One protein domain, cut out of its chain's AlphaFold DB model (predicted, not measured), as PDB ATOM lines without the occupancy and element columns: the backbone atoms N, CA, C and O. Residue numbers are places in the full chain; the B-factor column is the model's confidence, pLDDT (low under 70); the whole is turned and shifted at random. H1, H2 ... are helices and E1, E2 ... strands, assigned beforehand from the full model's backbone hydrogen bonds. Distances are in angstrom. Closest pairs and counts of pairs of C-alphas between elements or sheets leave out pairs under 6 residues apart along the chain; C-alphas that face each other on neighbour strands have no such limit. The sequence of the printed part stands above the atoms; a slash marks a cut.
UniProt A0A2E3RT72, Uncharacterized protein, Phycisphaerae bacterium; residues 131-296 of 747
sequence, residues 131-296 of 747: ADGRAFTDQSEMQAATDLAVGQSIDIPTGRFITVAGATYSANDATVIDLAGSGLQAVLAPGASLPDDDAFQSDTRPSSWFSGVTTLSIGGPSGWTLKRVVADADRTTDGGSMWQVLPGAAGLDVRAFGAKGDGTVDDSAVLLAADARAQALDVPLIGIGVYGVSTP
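This is residues 131 to 296 of the 747 residues of an uncharacterized protein of Phycisphaerae bacterium (UniProt A0A2E3RT72). With little regular structure, parts stand in a row: the antiparallel sheet E1 E2 E4 E3 with H1 over it at one end, the antiparallel meander E5 E6 E7, each strand beside the one before, in the middle, and H4 at the other end. The 166 printed residues, under half in four named helices and seven named strands, are mixed in class and compact, with radius of gyration 17.7 A and spans of 55, 34 and 25 A.

In chain order come H1, residues 139 to 144, from C-alpha (-1.614, 34.494, 13.380); E1, 153 to 156; E2, 159 to 165; E3, 176 to 179; E4, 184 to 188; H2, 197 to 201; E5, 215 to 218; E6, 224 to 228; E7, 242 to 245; H3, 254 to 257; H4, 268 to 281, 20.1 A long, to (-20.068, -0.896, 8.823).

N 162 of E2 and O 187 of E4 are 2.8 A apart, within hydrogen-bond range. H1 is over E4, height 7.8 A. H3 touches H4, closest C-alphas Val 254 and Ala 274, 5.9 A. Every O i to N i+4 pair in H1, H2 and H4 is within range.

The printed part has no cut. Residues 131 to 133 and 288 to 296 have pLDDT under 70.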
ATOM      1  N   ALA A 131     -10.445  35.361  -4.579       46.03
ATOM      2  CA  ALA A 131      -9.776  34.248  -5.271       46.03
ATOM      3  C   ALA A 131      -8.305  34.038  -4.899       46.03
ATOM      4  O   ALA A 131      -7.871  32.885  -4.903       46.03
ATOM      5  N   ASP A 132      -7.567  35.075  -4.499       57.34
ATOM      6  CA  ASP A 132      -6.171  34.913  -4.089       57.34
ATOM      7  C   ASP A 132      -6.071  35.024  -2.570       57.34
ATOM      8  O   ASP A 132      -6.147  36.102  -1.982       57.34
ATOM      9  N   GLY A 133      -5.961  33.865  -1.916       69.94
ATOM     10  CA  GLY A 133      -5.787  33.779  -0.471       69.94
ATOM     11  C   GLY A 133      -4.648  34.689  -0.012       69.94
ATOM     12  O   GLY A 133      -3.505  34.529  -0.444       69.94
ATOM     13  N   ARG A 134      -4.953  35.662   0.853       86.06
ATOM     14  CA  ARG A 134      -3.923  36.541   1.411       86.06
ATOM     15  C   ARG A 134      -3.086  35.736   2.389       86.06
ATOM     16  O   ARG A 134      -3.610  35.256   3.392       86.06
ATOM     17  N   ALA A 135      -1.797  35.606   2.106       89.88
ATOM     18  CA  ALA A 135      -0.874  34.924   2.998       89.88
ATOM     19  C   ALA A 135      -0.372  35.871   4.098       89.88
ATOM     20  O   ALA A 135       0.062  36.983   3.796       89.88
ATOM     21  N   PHE A 136      -0.374  35.410   5.347       91.69
ATOM     22  CA  PHE A 136       0.376  36.025   6.444       91.69
ATOM     23  C   PHE A 136       1.408  35.043   6.996       91.69
ATOM     24  O   PHE A 136       1.267  33.823   6.873       91.69
ATOM     25  N   THR A 137       2.454  35.575   7.622       92.62
ATOM     26  CA  THR A 137       3.540  34.774   8.198       92.62
ATOM     27  C   THR A 137       3.071  34.010   9.430       92.62
ATOM     28  O   THR A 137       3.469  32.866   9.641       92.62
ATOM     29  N   ASP A 138       2.217  34.630  10.243       94.62
ATOM     30  CA  ASP A 138       1.661  34.038  11.452       94.62
ATOM     31  C   ASP A 138       0.287  34.630  11.815       94.62
ATOM     32  O   ASP A 138      -0.232  35.550  11.177       94.62
ATOM     33  N   GLN A 139      -0.318  34.065  12.861       95.19
ATOM     34  CA  GLN A 139      -1.614  34.494  13.380       95.19
ATOM     35  C   GLN A 139      -1.597  35.931  13.925       95.19
ATOM     36  O   GLN A 139      -2.605  36.622  13.806       95.19
ATOM     37  N   SER A 140      -0.479  36.405  14.484       95.25
ATOM     38  CA  SER A 140      -0.394  37.760  15.046       95.25
ATOM     39  C   SER A 140      -0.432  38.814  13.943       95.25
ATOM     40  O   SER A 140      -1.130  39.820  14.070       95.25
ATOM     41  N   GLU A 141       0.281  38.568  12.843       94.94
ATOM     42  CA  GLU A 141       0.265  39.423  11.656       94.94
ATOM     43  C   GLU A 141      -1.145  39.496  11.052       94.94
ATOM     44  O   GLU A 141      -1.657  40.588  10.794       94.94
ATOM     45  N   MET A 142      -1.817  38.347  10.923       95.25
ATOM     46  CA  MET A 142      -3.208  38.275  10.472       95.25
ATOM     47  C   MET A 142      -4.158  39.064  11.390       95.25
ATOM     48  O   MET A 142      -4.993  39.825  10.903       95.25
ATOM     49  N   GLN A 143      -4.046  38.916  12.715       95.62
ATOM     50  CA  GLN A 143      -4.906  39.616  13.680       95.62
ATOM     51  C   GLN A 143      -4.712  41.137  13.674       95.62
ATOM     52  O   GLN A 143      -5.648  41.874  13.997       95.62
ATOM     53  N   ALA A 144      -3.515  41.608  13.314       93.50
ATOM     54  CA  ALA A 144      -3.190  43.028  13.228       93.50
ATOM     55  C   ALA A 144      -3.682  43.693  11.929       93.50
ATOM     56  O   ALA A 144      -3.717  44.922  11.861       93.50
ATOM     57  N   ALA A 145      -4.064  42.916  10.910       91.31
ATOM     58  CA  ALA A 145      -4.499  43.444   9.620       91.31
ATOM     59  C   ALA A 145      -5.810  44.245   9.736       91.31
ATOM     60  O   ALA A 145      -6.793  43.785  10.325       91.31
ATOM     61  N   THR A 146      -5.829  45.447   9.150       93.06
ATOM     62  CA  THR A 146      -6.956  46.400   9.216       93.06
ATOM     63  C   THR A 146      -7.751  46.494   7.913       93.06
ATOM     64  O   THR A 146      -8.816  47.099   7.882       93.06
ATOM     65  N   ASP A 147      -7.233  45.916   6.834       87.06
ATOM     66  CA  ASP A 147      -7.688  46.026   5.444       87.06
ATOM     67  C   ASP A 147      -8.319  44.720   4.924       87.06
ATOM     68  O   ASP A 147      -8.259  44.418   3.737       87.06
ATOM     69  N   LEU A 148      -8.891  43.915   5.823       89.06
ATOM     70  CA  LEU A 148      -9.571  42.666   5.474       89.06
ATOM     71  C   LEU A 148     -11.060  42.904   5.197       89.06
ATOM     72  O   LEU A 148     -11.715  43.670   5.906       89.06
ATOM     73  N   ALA A 149     -11.605  42.201   4.205       88.06
ATOM     74  CA  ALA A 149     -13.028  42.223   3.858       88.06
ATOM     75  C   ALA A 149     -13.730  40.940   4.327       88.06
ATOM     76  O   ALA A 149     -13.071  39.933   4.561       88.06
ATOM     77  N   VAL A 150     -15.062  40.944   4.465       90.25
ATOM     78  CA  VAL A 150     -15.856  39.730   4.762       90.25
ATOM     79  C   VAL A 150     -15.858  38.789   3.552       90.25
ATOM     80  O   VAL A 150     -16.112  39.227   2.437       90.25
ATOM     81  N   GLY A 151     -15.653  37.489   3.776       89.06
ATOM     82  CA  GLY A 151     -15.621  36.455   2.735       89.06
ATOM     83  C   GLY A 151     -14.239  36.219   2.118       89.06
ATOM     84  O   GLY A 151     -14.089  35.317   1.298       89.06
ATOM     85  N   GLN A 152     -13.233  36.982   2.538       88.69
ATOM     86  CA  GLN A 152     -11.856  36.867   2.076       88.69
ATOM     87  C   GLN A 152     -11.209  35.573   2.588       88.69
ATOM     88  O   GLN A 152     -11.309  35.232   3.770       88.69
ATOM     89  N   SER A 153     -10.510  34.863   1.699       92.00
ATOM     90  CA  SER A 153      -9.670  33.725   2.080       92.00
ATOM     91  C   SER A 153      -8.325  34.225   2.608       92.00
ATOM     92  O   SER A 153      -7.670  35.058   1.983       92.00
ATOM     93  N   ILE A 154      -7.893  33.683   3.741       92.38
ATOM     94  CA  ILE A 154      -6.619  33.995   4.386       92.38
ATOM     95  C   ILE A 154      -5.834  32.702   4.567       92.38
ATOM     96  O   ILE A 154      -6.390  31.702   5.012       92.38
ATOM     97  N   ASP A 155      -4.545  32.715   4.255       92.75
ATOM     98  CA  ASP A 155      -3.644  31.585   4.446       92.75
ATOM     99  C   ASP A 155      -2.577  31.933   5.495       92.75
ATOM    100  O   ASP A 155      -1.875  32.935   5.382       92.75
ATOM    101  N   ILE A 156      -2.440  31.096   6.522       93.12
ATOM    102  CA  ILE A 156      -1.337  31.138   7.495       93.12
ATOM    103  C   ILE A 156      -0.743  29.731   7.650       93.12
ATOM    104  O   ILE A 156      -1.391  28.756   7.262       93.12
ATOM    105  N   PRO A 157       0.462  29.557   8.232       91.75
ATOM    106  CA  PRO A 157       1.078  28.232   8.352       91.75
ATOM    107  C   PRO A 157       0.220  27.185   9.078       91.75
ATOM    108  O   PRO A 157       0.382  25.991   8.838       91.75
ATOM    109  N   THR A 158      -0.686  27.617   9.959       88.81
ATOM    110  CA  THR A 158      -1.596  26.733  10.702       88.81
ATOM    111  C   THR A 158      -2.852  26.345   9.920       88.81
ATOM    112  O   THR A 158      -3.523  25.391  10.308       88.81
ATOM    113  N   GLY A 159      -3.176  27.024   8.815       91.12
ATOM    114  CA  GLY A 159      -4.311  26.666   7.972       91.12
ATOM    115  C   GLY A 159      -4.874  27.811   7.131       91.12
ATOM    116  O   GLY A 159      -4.434  28.957   7.203       91.12
ATOM    117  N   ARG A 160      -5.895  27.466   6.339       93.38
ATOM    118  CA  ARG A 160      -6.691  28.410   5.547       93.38
ATOM    119  C   ARG A 160      -7.940  28.833   6.315       93.38
ATOM    120  O   ARG A 160      -8.707  27.980   6.766       93.38
ATOM    121  N   PHE A 161      -8.183  30.131   6.389       95.69
ATOM    122  CA  PHE A 161      -9.304  30.774   7.063       95.69
ATOM    123  C   PHE A 161     -10.169  31.549   6.065       95.69
ATOM    124  O   PHE A 161      -9.718  31.923   4.986       95.69
ATOM    125  N   ILE A 162     -11.423  31.785   6.433       94.94
ATOM    126  CA  ILE A 162     -12.377  32.631   5.718       94.94
ATOM    127  C   ILE A 162     -12.838  33.700   6.700       94.94
ATOM    128  O   ILE A 162     -13.257  33.379   7.816       94.94
ATOM    129  N   THR A 163     -12.765  34.965   6.307       95.12
ATOM    130  CA  THR A 163     -13.238  36.059   7.151       95.12
ATOM    131  C   THR A 163     -14.762  36.127   7.179       95.12
ATOM    132  O   THR A 163     -15.448  35.992   6.164       95.12
ATOM    133  N   VAL A 164     -15.319  36.380   8.355       95.50
ATOM    134  CA  VAL A 164     -16.742  36.645   8.583       95.50
ATOM    135  C   VAL A 164     -16.893  37.916   9.419       95.50
ATOM    136  O   VAL A 164     -15.905  38.470   9.908       95.50
ATOM    137  N   ALA A 165     -18.123  38.403   9.586       95.62
ATOM    138  CA  ALA A 165     -18.383  39.545  10.459       95.62
ATOM    139  C   ALA A 165     -17.886  39.276  11.896       95.62
ATOM    140  O   ALA A 165     -17.933  38.142  12.377       95.62
ATOM    141  N   GLY A 166     -17.415  40.309  12.595       94.12
ATOM    142  CA  GLY A 166     -16.968  40.176  13.984       94.12
ATOM    143  C   GLY A 166     -18.061  39.626  14.906       94.12
ATOM    144  O   GLY A 166     -19.246  39.894  14.696       94.12
ATOM    145  N   ALA A 167     -17.660  38.865  15.928       92.38
ATOM    146  CA  ALA A 167     -18.556  38.240  16.908       92.38
ATOM    147  C   ALA A 167     -19.656  37.330  16.308       92.38
ATOM    148  O   ALA A 167     -20.702  37.132  16.929       92.38
ATOM    149  N   THR A 168     -19.436  36.763  15.116       95.00
ATOM    150  CA  THR A 168     -20.372  35.812  14.490       95.00
ATOM    151  C   THR A 168     -20.361  34.461  15.210       95.00
ATOM    152  O   THR A 168     -21.419  33.875  15.443       95.00
ATOM    153  N   TYR A 169     -19.177  33.970  15.582       95.00
ATOM    154  CA  TYR A 169     -18.982  32.709  16.300       95.00
ATOM    155  C   TYR A 169     -18.162  32.929  17.576       95.00
ATOM    156  O   TYR A 169     -17.468  33.936  17.718       95.00
ATOM    157  N   SER A 170     -18.229  31.997  18.527       95.38
ATOM    158  CA  SER A 170     -17.397  32.060  19.733       95.38
ATOM    159  C   SER A 170     -15.930  31.828  19.373       95.38
ATOM    160  O   SER A 170     -15.587  30.756  18.881       95.38
ATOM    161  N   ALA A 171     -15.071  32.819  19.606       95.25
ATOM    162  CA  ALA A 171     -13.639  32.688  19.360       95.25
ATOM    163  C   ALA A 171     -12.985  31.707  20.346       95.25
ATOM    164  O   ALA A 171     -13.348  31.657  21.523       95.25
ATOM    165  N   ASN A 172     -12.024  30.931  19.850       95.06
ATOM    166  CA  ASN A 172     -11.188  30.008  20.629       95.06
ATOM    167  C   ASN A 172      -9.693  30.157  20.294       95.06
ATOM    168  O   ASN A 172      -8.896  29.298  20.661       95.06
ATOM    169  N   ASP A 173      -9.337  31.206  19.546       94.12
ATOM    170  CA  ASP A 173      -7.986  31.512  19.070       94.12
ATOM    171  C   ASP A 173      -7.313  30.402  18.238       94.12
ATOM    172  O   ASP A 173      -6.106  30.460  18.006       94.12
ATOM    173  N   ALA A 174      -8.086  29.430  17.737       93.31
ATOM    174  CA  ALA A 174      -7.595  28.314  16.928       93.31
ATOM    175  C   ALA A 174      -8.430  28.094  15.656       93.31
ATOM    176  O   ALA A 174      -7.931  28.259  14.544       93.31
ATOM    177  N   THR A 175      -9.711  27.732  15.796       96.00
ATOM    178  CA  THR A 175     -10.624  27.519  14.655       96.00
ATOM    179  C   THR A 175     -11.476  28.744  14.348       96.00
ATOM    180  O   THR A 175     -11.932  28.903  13.215       96.00
ATOM    181  N   VAL A 176     -11.659  29.624  15.331       96.94
ATOM    182  CA  VAL A 176     -12.301  30.932  15.201       96.94
ATOM    183  C   VAL A 176     -11.426  31.948  15.927       96.94
ATOM    184  O   VAL A 176     -11.235  31.853  17.140       96.94
ATOM    185  N   ILE A 177     -10.895  32.912  15.180       96.81
ATOM    186  CA  ILE A 177      -9.932  33.904  15.661       96.81
ATOM    187  C   ILE A 177     -10.532  35.297  15.478       96.81
ATOM    188  O   ILE A 177     -10.925  35.664  14.370       96.81
ATOM    189  N   ASP A 178     -10.572  36.094  16.544       97.25
ATOM    190  CA  ASP A 178     -10.968  37.502  16.452       97.25
ATOM    191  C   ASP A 178      -9.837  38.330  15.816       97.25
ATOM    192  O   ASP A 178      -8.679  38.275  16.242       97.25
ATOM    193  N   LEU A 179     -10.173  39.111  14.784       96.25
ATOM    194  CA  LEU A 179      -9.241  39.956  14.037       96.25
ATOM    195  C   LEU A 179      -9.317  41.392  14.555       96.25
ATOM    196  O   LEU A 179     -10.045  42.229  14.018       96.25
ATOM    197  N   ALA A 180      -8.565  41.681  15.616       92.19
ATOM    198  CA  ALA A 180      -8.618  42.966  16.314       92.19
ATOM    199  C   ALA A 180      -8.374  44.187  15.404       92.19
ATOM    200  O   ALA A 180      -8.978  45.233  15.630       92.19
ATOM    201  N   GLY A 181      -7.524  44.061  14.377       87.75
ATOM    202  CA  GLY A 181      -7.227  45.145  13.437       87.75
ATOM    203  C   GLY A 181      -8.406  45.532  12.536       87.75
ATOM    204  O   GLY A 181      -8.626  46.716  12.293       87.75
ATOM    205  N   SER A 182      -9.187  44.559  12.063       89.81
ATOM    206  CA  SER A 182     -10.298  44.778  11.119       89.81
ATOM    207  C   SER A 182     -11.681  44.743  11.777       89.81
ATOM    208  O   SER A 182     -12.664  45.161  11.171       89.81
ATOM    209  N   GLY A 183     -11.786  44.242  13.013       93.56
ATOM    210  CA  GLY A 183     -13.065  43.997  13.684       93.56
ATOM    211  C   GLY A 183     -13.850  42.812  13.103       93.56
ATOM    212  O   GLY A 183     -15.049  42.691  13.357       93.56
ATOM    213  N   LEU A 184     -13.198  41.959  12.309       96.62
ATOM    214  CA  LEU A 184     -13.759  40.744  11.713       96.62
ATOM    215  C   LEU A 184     -13.399  39.494  12.534       96.62
ATOM    216  O   LEU A 184     -12.723  39.570  13.558       96.62
ATOM    217  N   GLN A 185     -13.843  38.326  12.073       97.50
ATOM    218  CA  GLN A 185     -13.390  37.021  12.562       97.50
ATOM    219  C   GLN A 185     -12.786  36.206  11.424       97.50
ATOM    220  O   GLN A 185     -13.385  36.127  10.358       97.50
ATOM    221  N   ALA A 186     -11.646  35.562  11.650       96.69
ATOM    222  CA  ALA A 186     -11.102  34.538  10.768       96.69
ATOM    223  C   ALA A 186     -11.595  33.163  11.231       96.69
ATOM    224  O   ALA A 186     -11.331  32.741  12.356       96.69
ATOM    225  N   VAL A 187     -12.311  32.453  10.361       97.19
ATOM    226  CA  VAL A 187     -12.892  31.141  10.660       97.19
ATOM    227  C   VAL A 187     -12.216  30.094   9.800       97.19
ATOM    228  O   VAL A 187     -12.207  30.203   8.576       97.19
ATOM    229  N   LEU A 188     -11.662  29.064  10.428       96.62
ATOM    230  CA  LEU A 188     -10.960  27.997   9.733       96.62
ATOM    231  C   LEU A 188     -11.884  27.376   8.672       96.62
ATOM    232  O   LEU A 188     -13.049  27.045   8.947       96.62
ATOM    233  N   ALA A 189     -11.369  27.218   7.452       94.62
ATOM    234  CA  ALA A 189     -12.151  26.757   6.316       94.62
ATOM    235  C   ALA A 189     -12.804  25.385   6.607       94.62
ATOM    236  O   ALA A 189     -12.199  24.548   7.287       94.62
ATOM    237  N   PRO A 190     -14.022  25.107   6.099       92.81
ATOM    238  CA  PRO A 190     -14.797  23.924   6.490       92.81
ATOM    239  C   PRO A 190     -14.085  22.570   6.329       92.81
ATOM    240  O   PRO A 190     -14.386  21.645   7.074       92.81
ATOM    241  N   GLY A 191     -13.165  22.439   5.366       88.75
ATOM    242  CA  GLY A 191     -12.409  21.204   5.103       88.75
ATOM    243  C   GLY A 191     -10.951  21.224   5.570       88.75
ATOM    244  O   GLY A 191     -10.199  20.320   5.216       88.75
ATOM    245  N   ALA A 192     -10.521  22.256   6.298       91.88
ATOM    246  CA  ALA A 192      -9.148  22.335   6.786       91.88
ATOM    247  C   ALA A 192      -8.897  21.293   7.886       91.88
ATOM    248  O   ALA A 192      -9.728  21.113   8.776       91.88
ATOM    249  N   SER A 193      -7.746  20.623   7.824       92.56
ATOM    250  CA  SER A 193      -7.345  19.632   8.822       92.56
ATOM    251  C   SER A 193      -7.096  20.271  10.187       92.56
ATOM    252  O   SER A 193      -6.578  21.382  10.271       92.56
ATOM    253  N   LEU A 194      -7.394  19.529  11.249       94.50
ATOM    254  CA  LEU A 194      -7.047  19.886  12.618       94.50
ATOM    255  C   LEU A 194      -5.793  19.120  13.069       94.50
ATOM    256  O   LEU A 194      -5.589  17.973  12.648       94.50
ATOM    257  N   PRO A 195      -4.933  19.736  13.898       92.50
ATOM    258  CA  PRO A 195      -3.661  19.139  14.296       92.50
ATOM    259  C   PRO A 195      -3.835  17.917  15.202       92.50
ATOM    260  O   PRO A 195      -3.066  16.967  15.080       92.50
ATOM    261  N   ASP A 196      -4.846  17.912  16.071       92.94
ATOM    262  CA  ASP A 196      -5.062  16.866  17.066       92.94
ATOM    263  C   ASP A 196      -6.521  16.814  17.558       92.94
ATOM    264  O   ASP A 196      -7.399  17.558  17.110       92.94
ATOM    265  N   ASP A 197      -6.773  15.864  18.458       92.06
ATOM    266  CA  ASP A 197      -8.085  15.595  19.037       92.06
ATOM    267  C   ASP A 197      -8.614  16.732  19.919       92.06
ATOM    268  O   ASP A 197      -9.821  16.975  19.967       92.06
ATOM    269  N   ASP A 198      -7.719  17.445  20.601       93.12
ATOM    270  CA  ASP A 198      -8.099  18.532  21.500       93.12
ATOM    271  C   ASP A 198      -8.534  19.759  20.686       93.12
ATOM    272  O   ASP A 198      -9.539  20.398  21.011       93.12
ATOM    273  N   ALA A 199      -7.865  20.029  19.560       93.56
ATOM    274  CA  ALA A 199      -8.288  21.026  18.578       93.56
ATOM    275  C   ALA A 199      -9.650  20.689  17.951       93.56
ATOM    276  O   ALA A 199     -10.432  21.591  17.658       93.56
ATOM    277  N   PHE A 200      -9.964  19.403  17.758       95.75
ATOM    278  CA  PHE A 200     -11.296  18.982  17.321       95.75
ATOM    279  C   PHE A 200     -12.355  19.192  18.395       95.75
ATOM    280  O   PHE A 200     -13.420  19.737  18.102       95.75
ATOM    281  N   GLN A 201     -12.083  18.773  19.632       95.69
ATOM    282  CA  GLN A 201     -13.062  18.902  20.705       95.69
ATOM    283  C   GLN A 201     -13.394  20.376  20.971       95.69
ATOM    284  O   GLN A 201     -14.568  20.728  21.035       95.69
ATOM    285  N   SER A 202     -12.370  21.231  21.011       95.75
ATOM    286  CA  SER A 202     -12.493  22.677  21.234       95.75
ATOM    287  C   SER A 202     -12.988  23.476  20.022       95.75
ATOM    288  O   SER A 202     -13.080  24.702  20.098       95.75
ATOM    289  N   ASP A 203     -13.319  22.829  18.899       96.38
ATOM    290  CA  ASP A 203     -13.778  23.519  17.697       96.38
ATOM    291  C   ASP A 203     -15.161  24.163  17.899       96.38
ATOM    292  O   ASP A 203     -16.195  23.487  17.976       96.38
ATOM    293  N   THR A 204     -15.184  25.495  17.931       97.19
ATOM    294  CA  THR A 204     -16.377  26.316  18.173       97.19
ATOM    295  C   THR A 204     -17.204  26.606  16.920       97.19
ATOM    296  O   THR A 204     -18.252  27.254  17.012       97.19
ATOM    297  N   ARG A 205     -16.791  26.129  15.737       96.62
ATOM    298  CA  ARG A 205     -17.539  26.348  14.489       96.62
ATOM    299  C   ARG A 205     -18.906  25.641  14.551       96.62
ATOM    300  O   ARG A 205     -18.960  24.433  14.820       96.62
ATOM    301  N   PRO A 206     -20.025  26.343  14.281       95.50
ATOM    302  CA  PRO A 206     -21.352  25.748  14.384       95.50
ATOM    303  C   PRO A 206     -21.660  24.826  13.207       95.50
ATOM    304  O   PRO A 206     -21.099  24.950  12.119       95.50
ATOM    305  N   SER A 207     -22.652  23.953  13.385       94.44
ATOM    306  CA  SER A 207     -23.054  22.983  12.354       94.44
ATOM    307  C   SER A 207     -23.508  23.613  11.027       94.44
ATOM    308  O   SER A 207     -23.461  22.947   9.991       94.44
ATOM    309  N   SER A 208     -23.927  24.884  11.035       94.25
ATOM    310  CA  SER A 208     -24.280  25.665   9.841       94.25
ATOM    311  C   SER A 208     -23.074  26.098   9.007       94.25
ATOM    312  O   SER A 208     -23.245  26.410   7.832       94.25
ATOM    313  N   TRP A 209     -21.867  26.109   9.585       95.62
ATOM    314  CA  TRP A 209     -20.624  26.400   8.866       95.62
ATOM    315  C   TRP A 209     -20.225  25.269   7.913       95.62
ATOM    316  O   TRP A 209     -19.579  25.483   6.890       95.62
ATOM    317  N   PHE A 210     -20.635  24.044   8.241       95.31
ATOM    318  CA  PHE A 210     -20.288  22.847   7.494       95.31
ATOM    319  C   PHE A 210     -21.442  22.418   6.583       95.31
ATOM    320  O   PHE A 210     -22.614  22.400   6.970       95.31
ATOM    321  N   SER A 211     -21.117  21.985   5.365       93.06
ATOM    322  CA  SER A 211     -22.090  21.336   4.481       93.06
ATOM    323  C   SER A 211     -22.359  19.895   4.941       93.06
ATOM    324  O   SER A 211     -21.570  19.312   5.683       93.06
ATOM    325  N   GLY A 212     -23.460  19.280   4.499       87.75
ATOM    326  CA  GLY A 212     -23.778  17.869   4.798       87.75
ATOM    327  C   GLY A 212     -22.759  16.848   4.265       87.75
ATOM    328  O   GLY A 212     -22.785  15.684   4.655       87.75
ATOM    329  N   VAL A 213     -21.874  17.274   3.362       90.06
ATOM    330  CA  VAL A 213     -20.845  16.433   2.733       90.06
ATOM    331  C   VAL A 213     -19.436  16.782   3.202       90.06
ATOM    332  O   VAL A 213     -18.477  16.182   2.728       90.06
ATOM    333  N   THR A 214     -19.294  17.742   4.119       95.44
ATOM    334  CA  THR A 214     -17.978  18.171   4.585       95.44
ATOM    335  C   THR A 214     -17.293  17.053   5.363       95.44
ATOM    336  O   THR A 214     -17.886  16.443   6.258       95.44
ATOM    337  N   THR A 215     -16.032  16.806   5.020       95.50
ATOM    338  CA  THR A 215     -15.130  15.922   5.754       95.50
ATOM    339  C   THR A 215     -14.057  16.732   6.460       95.50
ATOM    340  O   THR A 215     -13.597  17.743   5.931       95.50
ATOM    341  N   LEU A 216     -13.640  16.255   7.625       94.81
ATOM    342  CA  LEU A 216     -12.617  16.857   8.464       94.81
ATOM    343  C   LEU A 216     -11.553  15.810   8.780       94.81
ATOM    344  O   LEU A 216     -11.894  14.690   9.154       94.81
ATOM    345  N   SER A 217     -10.281  16.166   8.639       93.88
ATOM    346  CA  SER A 217      -9.157  15.292   8.991       93.88
ATOM    347  C   SER A 217      -8.503  15.778  10.279       93.88
ATOM    348  O   SER A 217      -8.248  16.971  10.415       93.88
ATOM    349  N   ILE A 218      -8.206  14.870  11.205       93.50
ATOM    350  CA  ILE A 218      -7.548  15.169  12.488       93.50
ATOM    351  C   ILE A 218      -6.210  14.433  12.537       93.50
ATOM    352  O   ILE A 218      -6.204  13.226  12.324       93.50
ATOM    353  N   GLY A 219      -5.098  15.108  12.848       88.75
ATOM    354  CA  GLY A 219      -3.790  14.453  13.033       88.75
ATOM    355  C   GLY A 219      -2.911  14.352  11.778       88.75
ATOM    356  O   GLY A 219      -1.950  13.582  11.748       88.75
ATOM    357  N   GLY A 220      -3.218  15.112  10.722       81.19
ATOM    358  CA  GLY A 220      -2.418  15.135   9.489       81.19
ATOM    359  C   GLY A 220      -2.564  13.874   8.609       81.19
ATOM    360  O   GLY A 220      -3.612  13.231   8.636       81.19
ATOM    361  N   PRO A 221      -1.549  13.511   7.790       74.25
ATOM    362  CA  PRO A 221      -1.637  12.423   6.800       74.25
ATOM    363  C   PRO A 221      -1.890  11.027   7.382       74.25
ATOM    364  O   PRO A 221      -2.437  10.167   6.698       74.25
ATOM    365  N   SER A 222      -1.483  10.807   8.633       77.06
ATOM    366  CA  SER A 222      -1.713   9.562   9.383       77.06
ATOM    367  C   SER A 222      -2.915   9.666  10.326       77.06
ATOM    368  O   SER A 222      -3.088   8.830  11.212       77.06
ATOM    369  N   GLY A 223      -3.685  10.738  10.172       86.69
ATOM    370  CA  GLY A 223      -4.855  11.058  10.953       86.69
ATOM    371  C   GLY A 223      -6.085  10.234  10.592       86.69
ATOM    372  O   GLY A 223      -6.043   9.320   9.766       86.69
ATOM    373  N   TRP A 224      -7.211  10.596  11.192       91.56
ATOM    374  CA  TRP A 224      -8.513  10.001  10.903       91.56
ATOM    375  C   TRP A 224      -9.471  11.035  10.317       91.56
ATOM    376  O   TRP A 224      -9.368  12.235  10.577       91.56
ATOM    377  N   THR A 225     -10.406  10.552   9.500       95.25
ATOM    378  CA  THR A 225     -11.379  11.391   8.800       95.25
ATOM    379  C   THR A 225     -12.754  11.248   9.431       95.25
ATOM    380  O   THR A 225     -13.248  10.143   9.655       95.25
ATOM    381  N   LEU A 226     -13.401  12.382   9.670       96.44
ATOM    382  CA  LEU A 226     -14.785  12.463  10.100       96.44
ATOM    383  C   LEU A 226     -15.624  13.111   9.008       96.44
ATOM    384  O   LEU A 226     -15.155  13.965   8.259       96.44
ATOM    385  N   LYS A 227     -16.891  12.727   8.936       96.50
ATOM    386  CA  LYS A 227     -17.897  13.318   8.064       96.50
ATOM    387  C   LYS A 227     -18.926  14.047   8.906       96.50
ATOM    388  O   LYS A 227     -19.422  13.492   9.884       96.50
ATOM    389  N   ARG A 228     -19.294  15.262   8.511       96.50
ATOM    390  CA  ARG A 228     -20.388  15.974   9.168       96.50
ATOM    391  C   ARG A 228     -21.690  15.196   8.987       96.50
ATOM    392  O   ARG A 228     -22.025  14.781   7.878       96.50
ATOM    393  N   VAL A 229     -22.480  15.106  10.053       96.38
ATOM    394  CA  VAL A 229     -23.837  14.545  10.030       96.38
ATOM    395  C   VAL A 229     -24.850  15.473  10.706       96.38
ATOM    396  O   VAL A 229     -24.505  16.515  11.265       96.38
ATOM    397  N   VAL A 230     -26.134  15.144  10.565       95.06
ATOM    398  CA  VAL A 230     -27.261  15.871  11.183       95.06
ATOM    399  C   VAL A 230     -27.954  15.064  12.287       95.06
ATOM    400  O   VAL A 230     -28.790  15.610  12.997       95.06
ATOM    401  N   ALA A 231     -27.613  13.785  12.419       94.50
ATOM    402  CA  ALA A 231     -28.066  12.847  13.441       94.50
ATOM    403  C   ALA A 231     -27.041  11.702  13.535       94.50
ATOM    404  O   ALA A 231     -26.167  11.608  12.671       94.50
ATOM    405  N   ASP A 232     -27.160  10.853  14.558       92.56
ATOM    406  CA  ASP A 232     -26.331   9.650  14.747       92.56
ATOM    407  C   ASP A 232     -24.820   9.942  14.745       92.56
ATOM    408  O   ASP A 232     -24.018   9.263  14.101       92.56
ATOM    409  N   ALA A 233     -24.446  11.014  15.446       96.38
ATOM    410  CA  ALA A 233     -23.066  11.442  15.581       96.38
ATOM    411  C   ALA A 233     -22.274  10.473  16.465       96.38
ATOM    412  O   ALA A 233     -22.726  10.104  17.547       96.38
ATOM    413  N   ASP A 234     -21.059  10.145  16.035       96.62
ATOM    414  CA  ASP A 234     -20.078   9.470  16.883       96.62
ATOM    415  C   ASP A 234     -19.402  10.482  17.820       96.62
ATOM    416  O   ASP A 234     -19.023  10.145  18.938       96.62
ATOM    417  N   ARG A 235     -19.269  11.741  17.370       95.81
ATOM    418  CA  ARG A 235     -18.652  12.838  18.124       95.81
ATOM    419  C   ARG A 235     -19.342  14.176  17.903       95.81
ATOM    420  O   ARG A 235     -19.914  14.422  16.845       95.81
ATOM    421  N   THR A 236     -19.235  15.059  18.894       97.00
ATOM    422  CA  THR A 236     -19.750  16.435  18.833       97.00
ATOM    423  C   THR A 236     -18.687  17.418  19.326       97.00
ATOM    424  O   THR A 236     -18.065  17.162  20.357       97.00
ATOM    425  N   THR A 237     -18.467  18.510  18.591       96.94
ATOM    426  CA  THR A 237     -17.529  19.586  18.977       96.94
ATOM    427  C   THR A 237     -18.186  20.585  19.932       96.94
ATOM    428  O   THR A 237     -19.413  20.607  20.054       96.94
ATOM    429  N   ASP A 238     -17.405  21.465  20.563       95.94
ATOM    430  CA  ASP A 238     -17.922  22.523  21.448       95.94
ATOM    431  C   ASP A 238     -18.851  23.520  20.723       95.94
ATOM    432  O   ASP A 238     -19.793  24.050  21.312       95.94
ATOM    433  N   GLY A 239     -18.664  23.712  19.412       94.38
ATOM    434  CA  GLY A 239     -19.584  24.450  18.536       94.38
ATOM    435  C   GLY A 239     -20.907  23.726  18.239       94.38
ATOM    436  O   GLY A 239     -21.751  24.246  17.505       94.38
ATOM    437  N   GLY A 240     -21.103  22.514  18.765       96.00
ATOM    438  CA  GLY A 240     -22.295  21.691  18.548       96.00
ATOM    439  C   GLY A 240     -22.344  21.008  17.177       96.00
ATOM    440  O   GLY A 240     -23.404  20.542  16.753       96.00
ATOM    441  N   SER A 241     -21.224  20.959  16.452       96.06
ATOM    442  CA  SER A 241     -21.148  20.260  15.169       96.06
ATOM    443  C   SER A 241     -21.065  18.752  15.392       96.06
ATOM    444  O   SER A 241     -20.218  18.278  16.142       96.06
ATOM    445  N   MET A 242     -21.951  18.006  14.731       97.12
ATOM    446  CA  MET A 242     -22.066  16.550  14.836       97.12
ATOM    447  C   MET A 242     -21.274  15.845  13.736       97.12
ATOM    448  O   MET A 242     -21.417  16.160  12.550       97.12
ATOM    449  N   TRP A 243     -20.482  14.852  14.129       97.44
ATOM    450  CA  TRP A 243     -19.517  14.184  13.269       97.44
ATOM    451  C   TRP A 243     -19.579  12.672  13.394       97.44
ATOM    452  O   TRP A 243     -19.800  12.107  14.461       97.44
ATOM    453  N   GLN A 244     -19.346  12.030  12.261       96.81
ATOM    454  CA  GLN A 244     -19.384  10.601  12.077       96.81
ATOM    455  C   GLN A 244     -17.993  10.123  11.644       96.81
ATOM    456  O   GLN A 244     -17.463  10.603  10.644       96.81
ATOM    457  N   VAL A 245     -17.389   9.191  12.378       96.88
ATOM    458  CA  VAL A 245     -16.072   8.628  12.060       96.88
ATOM    459  C   VAL A 245     -16.174   7.766  10.802       96.88
ATOM    460  O   VAL A 245     -17.040   6.887  10.697       96.88
ATOM    461  N   LEU A 246     -15.282   8.012   9.842       95.94
ATOM    462  CA  LEU A 246     -15.153   7.205   8.633       95.94
ATOM    463  C   LEU A 246     -14.034   6.162   8.790       95.94
ATOM    464  O   LEU A 246     -12.997   6.466   9.383       95.94
ATOM    465  N   PRO A 247     -14.203   4.945   8.241       95.56
ATOM    466  CA  PRO A 247     -13.134   3.957   8.220       95.56
ATOM    467  C   PRO A 247     -11.988   4.417   7.311       95.56
ATOM    468  O   PRO A 247     -12.211   4.875   6.187       95.56
ATOM    469  N   GLY A 248     -10.756   4.263   7.793       91.62
ATOM    470  CA  GLY A 248      -9.554   4.350   6.973       91.62
ATOM    471  C   GLY A 248      -9.296   3.045   6.214       91.62
ATOM    472  O   GLY A 248     -10.039   2.071   6.332       91.62
ATOM    473  N   ALA A 249      -8.191   2.988   5.466       90.06
ATOM    474  CA  ALA A 249      -7.828   1.810   4.665       90.06
ATOM    475  C   ALA A 249      -7.665   0.517   5.489       90.06
ATOM    476  O   ALA A 249      -7.836  -0.577   4.958       90.06
ATOM    477  N   ALA A 250      -7.331   0.644   6.772       88.38
ATOM    478  CA  ALA A 250      -7.120  -0.484   7.671       88.38
ATOM    479  C   ALA A 250      -8.318  -0.763   8.603       88.38
ATOM    480  O   ALA A 250      -8.225  -1.693   9.399       88.38
ATOM    481  N   GLY A 251      -9.405   0.029   8.546       93.12
ATOM    482  CA  GLY A 251     -10.510  -0.016   9.520       93.12
ATOM    483  C   GLY A 251     -10.794   1.304  10.255       93.12
ATOM    484  O   GLY A 251     -10.322   2.369   9.858       93.12
ATOM    485  N   LEU A 252     -11.592   1.233  11.324       94.44
ATOM    486  CA  LEU A 252     -11.933   2.360  12.203       94.44
ATOM    487  C   LEU A 252     -10.920   2.503  13.340       94.44
ATOM    488  O   LEU A 252     -10.773   1.583  14.135       94.44
ATOM    489  N   ASP A 253     -10.273   3.660  13.468       92.75
ATOM    490  CA  ASP A 253      -9.388   3.942  14.605       92.75
ATOM    491  C   ASP A 253     -10.203   4.352  15.842       92.75
ATOM    492  O   ASP A 253     -10.968   5.314  15.787       92.75
ATOM    493  N   VAL A 254     -10.041   3.666  16.976       93.19
ATOM    494  CA  VAL A 254     -10.755   3.996  18.228       93.19
ATOM    495  C   VAL A 254     -10.420   5.390  18.759       93.19
ATOM    496  O   VAL A 254     -11.254   6.010  19.418       93.19
ATOM    497  N   ARG A 255      -9.240   5.937  18.435       91.94
ATOM    498  CA  ARG A 255      -8.869   7.314  18.807       91.94
ATOM    499  C   ARG A 255      -9.742   8.339  18.095       91.94
ATOM    500  O   ARG A 255     -10.016   9.396  18.652       91.94
ATOM    501  N   ALA A 256     -10.282   7.997  16.925       94.19
ATOM    502  CA  ALA A 256     -11.222   8.853  16.211       94.19
ATOM    503  C   ALA A 256     -12.549   9.050  16.954       94.19
ATOM    504  O   ALA A 256     -13.228  10.053  16.741       94.19
ATOM    505  N   PHE A 257     -12.892   8.131  17.860       95.25
ATOM    506  CA  PHE A 257     -14.052   8.234  18.742       95.25
ATOM    507  C   PHE A 257     -13.746   9.015  20.034       95.25
ATOM    508  O   PHE A 257     -14.660   9.296  20.802       95.25
ATOM    509  N   GLY A 258     -12.491   9.433  20.245       92.75
ATOM    510  CA  GLY A 258     -12.052  10.210  21.410       92.75
ATOM    511  C   GLY A 258     -11.372   9.396  22.503       92.75
ATOM    512  O   GLY A 258     -11.182   9.913  23.601       92.75
ATOM    513  N   ALA A 259     -11.003   8.142  22.225       91.75
ATOM    514  CA  ALA A 259     -10.295   7.322  23.197       91.75
ATOM    515  C   ALA A 259      -8.883   7.885  23.408       91.75
ATOM    516  O   ALA A 259      -8.126   8.030  22.441       91.75
ATOM    517  N   LYS A 260      -8.531   8.212  24.656       88.06
ATOM    518  CA  LYS A 260      -7.241   8.845  24.976       88.06
ATOM    519  C   LYS A 260      -6.119   7.815  25.096       88.06
ATOM    520  O   LYS A 260      -4.986   8.104  24.712       88.06
ATOM    521  N   GLY A 261      -6.419   6.607  25.576       84.44
ATOM    522  CA  GLY A 261      -5.442   5.526  25.722       84.44
ATOM    523  C   GLY A 261      -4.315   5.837  26.715       84.44
ATOM    524  O   GLY A 261      -3.259   5.211  26.647       84.44
ATOM    525  N   ASP A 262      -4.523   6.801  27.617       82.81
ATOM    526  CA  ASP A 262      -3.523   7.281  28.583       82.81
ATOM    527  C   ASP A 262      -3.505   6.485  29.902       82.81
ATOM    528  O   ASP A 262      -2.669   6.723  30.775       82.81
ATOM    529  N   GLY A 263      -4.437   5.540  30.056       80.50
ATOM    530  CA  GLY A 263      -4.580   4.703  31.247       80.50
ATOM    531  C   GLY A 263      -5.139   5.424  32.480       80.50
ATOM    532  O   GLY A 263      -5.262   4.791  33.535       80.50
ATOM    533  N   THR A 264      -5.477   6.711  32.365       82.50
ATOM    534  CA  THR A 264      -6.036   7.553  33.435       82.50
ATOM    535  C   THR A 264      -7.508   7.885  33.211       82.50
ATOM    536  O   THR A 264      -8.260   7.975  34.183       82.50
ATOM    537  N   VAL A 265      -7.931   8.014  31.952       84.62
ATOM    538  CA  VAL A 265      -9.328   8.218  31.557       84.62
ATOM    539  C   VAL A 265      -9.968   6.876  31.198       84.62
ATOM    540  O   VAL A 265      -9.371   6.047  30.515       84.62
ATOM    541  N   ASP A 266     -11.190   6.641  31.687       86.12
ATOM    542  CA  ASP A 266     -11.966   5.458  31.313       86.12
ATOM    543  C   ASP A 266     -12.528   5.613  29.892       86.12
ATOM    544  O   ASP A 266     -13.520   6.308  29.667       86.12
ATOM    545  N   ASP A 267     -11.899   4.930  28.938       90.44
ATOM    546  CA  ASP A 267     -12.299   4.923  27.530       90.44
ATOM    547  C   ASP A 267     -13.422   3.904  27.221       90.44
ATOM    548  O   ASP A 267     -13.810   3.748  26.061       90.44
ATOM    549  N   SER A 268     -13.978   3.193  28.213       86.56
ATOM    550  CA  SER A 268     -14.890   2.057  27.972       86.56
ATOM    551  C   SER A 268     -16.131   2.427  27.151       86.56
ATOM    552  O   SER A 268     -16.519   1.691  26.242       86.56
ATOM    553  N   ALA A 269     -16.749   3.580  27.427       89.31
ATOM    554  CA  ALA A 269     -17.916   4.044  26.673       89.31
ATOM    555  C   ALA A 269     -17.567   4.380  25.212       89.31
ATOM    556  O   ALA A 269     -18.345   4.091  24.302       89.31
ATOM    557  N   VAL A 270     -16.377   4.943  24.991       91.69
ATOM    558  CA  VAL A 270     -15.871   5.298  23.662       91.69
ATOM    559  C   VAL A 270     -15.569   4.042  22.849       91.69
ATOM    560  O   VAL A 270     -15.961   3.942  21.687       91.69
ATOM    561  N   LEU A 271     -14.938   3.047  23.475       92.44
ATOM    562  CA  LEU A 271     -14.635   1.762  22.848       92.44
ATOM    563  C   LEU A 271     -15.902   0.998  22.453       92.44
ATOM    564  O   LEU A 271     -15.955   0.440  21.359       92.44
ATOM    565  N   LEU A 272     -16.941   1.017  23.296       91.12
ATOM    566  CA  LEU A 272     -18.236   0.407  22.975       91.12
ATOM    567  C   LEU A 272     -18.923   1.096  21.787       91.12
ATOM    568  O   LEU A 272     -19.472   0.416  20.921       91.12
ATOM    569  N   ALA A 273     -18.877   2.431  21.718       91.38
ATOM    570  CA  ALA A 273     -19.416   3.174  20.579       91.38
ATOM    571  C   ALA A 273     -18.650   2.857  19.282       91.38
ATOM    572  O   ALA A 273     -19.263   2.638  18.234       91.38
ATOM    573  N   ALA A 274     -17.320   2.766  19.365       94.50
ATOM    574  CA  ALA A 274     -16.465   2.431  18.235       94.50
ATOM    575  C   ALA A 274     -16.714   1.005  17.713       94.50
ATOM    576  O   ALA A 274     -16.851   0.812  16.505       94.50
ATOM    577  N   ASP A 275     -16.846   0.020  18.608       92.12
ATOM    578  CA  ASP A 275     -17.173  -1.370  18.258       92.12
ATOM    579  C   ASP A 275     -18.565  -1.488  17.621       92.12
ATOM    580  O   ASP A 275     -18.706  -2.057  16.538       92.12
ATOM    581  N   ALA A 276     -19.588  -0.867  18.221       93.12
ATOM    582  CA  ALA A 276     -20.935  -0.847  17.648       93.12
ATOM    583  C   ALA A 276     -20.931  -0.283  16.219       93.12
ATOM    584  O   ALA A 276     -21.629  -0.784  15.331       93.12
ATOM    585  N   ARG A 277     -20.099   0.733  15.970       94.19
ATOM    586  CA  ARG A 277     -19.965   1.328  14.647       94.19
ATOM    587  C   ARG A 277     -19.172   0.468  13.665       94.19
ATOM    588  O   ARG A 277     -19.568   0.371  12.503       94.19
ATOM    589  N   ALA A 278     -18.093  -0.165  14.113       93.94
ATOM    590  CA  ALA A 278     -17.328  -1.118  13.313       93.94
ATOM    591  C   ALA A 278     -18.206  -2.279  12.840       93.94
ATOM    592  O   ALA A 278     -18.211  -2.608  11.655       93.94
ATOM    593  N   GLN A 279     -19.041  -2.810  13.737       93.06
ATOM    594  CA  GLN A 279     -20.014  -3.852  13.417       93.06
ATOM    595  C   GLN A 279     -21.074  -3.373  12.421       93.06
ATOM    596  O   GLN A 279     -21.400  -4.097  11.483       93.06
ATOM    597  N   ALA A 280     -21.594  -2.154  12.586       93.31
ATOM    598  CA  ALA A 280     -22.588  -1.596  11.667       93.31
ATOM    599  C   ALA A 280     -22.043  -1.379  10.242       93.31
ATOM    600  O   ALA A 280     -22.810  -1.429   9.282       93.31
ATOM    601  N   LEU A 281     -20.736  -1.129  10.105       93.62
ATOM    602  CA  LEU A 281     -20.068  -0.896   8.823       93.62
ATOM    603  C   LEU A 281     -19.386  -2.144   8.237       93.62
ATOM    604  O   LEU A 281     -18.909  -2.068   7.108       93.62
ATOM    605  N   ASP A 282     -19.347  -3.260   8.972       95.19
ATOM    606  CA  ASP A 282     -18.602  -4.480   8.617       95.19
ATOM    607  C   ASP A 282     -17.117  -4.202   8.306       95.19
ATOM    608  O   ASP A 282     -16.556  -4.636   7.299       95.19
ATOM    609  N   VAL A 283     -16.470  -3.418   9.175       94.19
ATOM    610  CA  VAL A 283     -15.050  -3.044   9.065       94.19
ATOM    611  C   VAL A 283     -14.294  -3.396  10.346       94.19
ATOM    612  O   VAL A 283     -14.882  -3.378  11.427       94.19
ATOM    613  N   PRO A 284     -12.985  -3.696  10.268       91.88
ATOM    614  CA  PRO A 284     -12.183  -3.940  11.459       91.88
ATOM    615  C   PRO A 284     -12.035  -2.674  12.310       91.88
ATOM    616  O   PRO A 284     -12.006  -1.552  11.798       91.88
ATOM    617  N   LEU A 285     -11.906  -2.872  13.620       91.56
ATOM    618  CA  LEU A 285     -11.549  -1.837  14.586       91.56
ATOM    619  C   LEU A 285     -10.024  -1.840  14.799       91.56
ATOM    620  O   LEU A 285      -9.418  -2.905  14.898       91.56
ATOM    621  N   ILE A 286      -9.403  -0.664  14.867       88.44
ATOM    622  CA  ILE A 286      -7.955  -0.461  15.009       88.44
ATOM    623  C   ILE A 286      -7.670   0.393  16.255       88.44
ATOM    624  O   ILE A 286      -8.326   1.407  16.473       88.44
ATOM    625  N   GLY A 287      -6.645   0.030  17.032       72.50
ATOM    626  CA  GLY A 287      -6.219   0.721  18.266       72.50
ATOM    627  C   GLY A 287      -6.821   0.066  19.520       72.50
ATOM    628  O   GLY A 287      -7.856  -0.579  19.435       72.50
ATOM    629  N   ILE A 288      -6.227   0.074  20.718       59.91
ATOM    630  CA  ILE A 288      -5.207   0.908  21.379       59.91
ATOM    631  C   ILE A 288      -3.973   0.066  21.743       59.91
ATOM    632  O   ILE A 288      -4.099  -1.042  22.263       59.91
ATOM    633  N   GLY A 289      -2.770   0.615  21.543       52.78
ATOM    634  CA  GLY A 289      -1.598   0.148  22.285       52.78
ATOM    635  C   GLY A 289      -1.775   0.569  23.740       52.78
ATOM    636  O   GLY A 289      -1.708   1.754  24.035       52.78
ATOM    637  N   VAL A 290      -2.095  -0.372  24.626       44.72
ATOM    638  CA  VAL A 290      -2.346  -0.087  26.046       44.72
ATOM    639  C   VAL A 290      -1.034   0.359  26.690       44.72
ATOM    640  O   VAL A 290      -0.143  -0.459  26.925       44.72
ATOM    641  N   TYR A 291      -0.901   1.657  26.960       38.81
ATOM    642  CA  TYR A 291       0.226   2.230  27.692       38.81
ATOM    643  C   TYR A 291      -0.197   2.478  29.143       38.81
ATOM    644  O   TYR A 291      -0.691   3.545  29.479       38.81
ATOM    645  N   GLY A 292      -0.022   1.492  30.024       36.22
ATOM    646  CA  GLY A 292      -0.269   1.685  31.455       36.22
ATOM    647  C   GLY A 292      -0.655   0.414  32.205       36.22
ATOM    648  O   GLY A 292      -1.248  -0.503  31.651       36.22
ATOM    649  N   VAL A 293      -0.305   0.368  33.490       34.88
ATOM    650  CA  VAL A 293      -0.537  -0.747  34.432       34.88
ATOM    651  C   VAL A 293      -1.995  -0.891  34.902       34.88
ATOM    652  O   VAL A 293      -2.279  -1.694  35.790       34.88
ATOM    653  N   SER A 294      -2.933  -0.135  34.335       38.38
ATOM    654  CA  SER A 294      -4.365  -0.278  34.595       38.38
ATOM    655  C   SER A 294      -4.982  -1.188  33.534       38.38
ATOM    656  O   SER A 294      -5.036  -0.859  32.357       38.38
ATOM    657  N   THR A 295      -5.418  -2.376  33.959       37.88
ATOM    658  CA  THR A 295      -6.041  -3.404  33.113       37.88
ATOM    659  C   THR A 295      -7.292  -2.868  32.403       37.88
ATOM    660  O   THR A 295      -8.293  -2.646  33.089       37.88
ATOM    661  N   PRO A 296      -7.305  -2.727  31.065       41.12
ATOM    662  CA  PRO A 296      -8.546  -2.499  30.344       41.12
ATOM    663  C   PRO A 296      -9.340  -3.807  30.298       41.12
ATOM    664  O   PRO A 296      -8.821  -4.865  29.938       41.12
TER     665      PRO A 296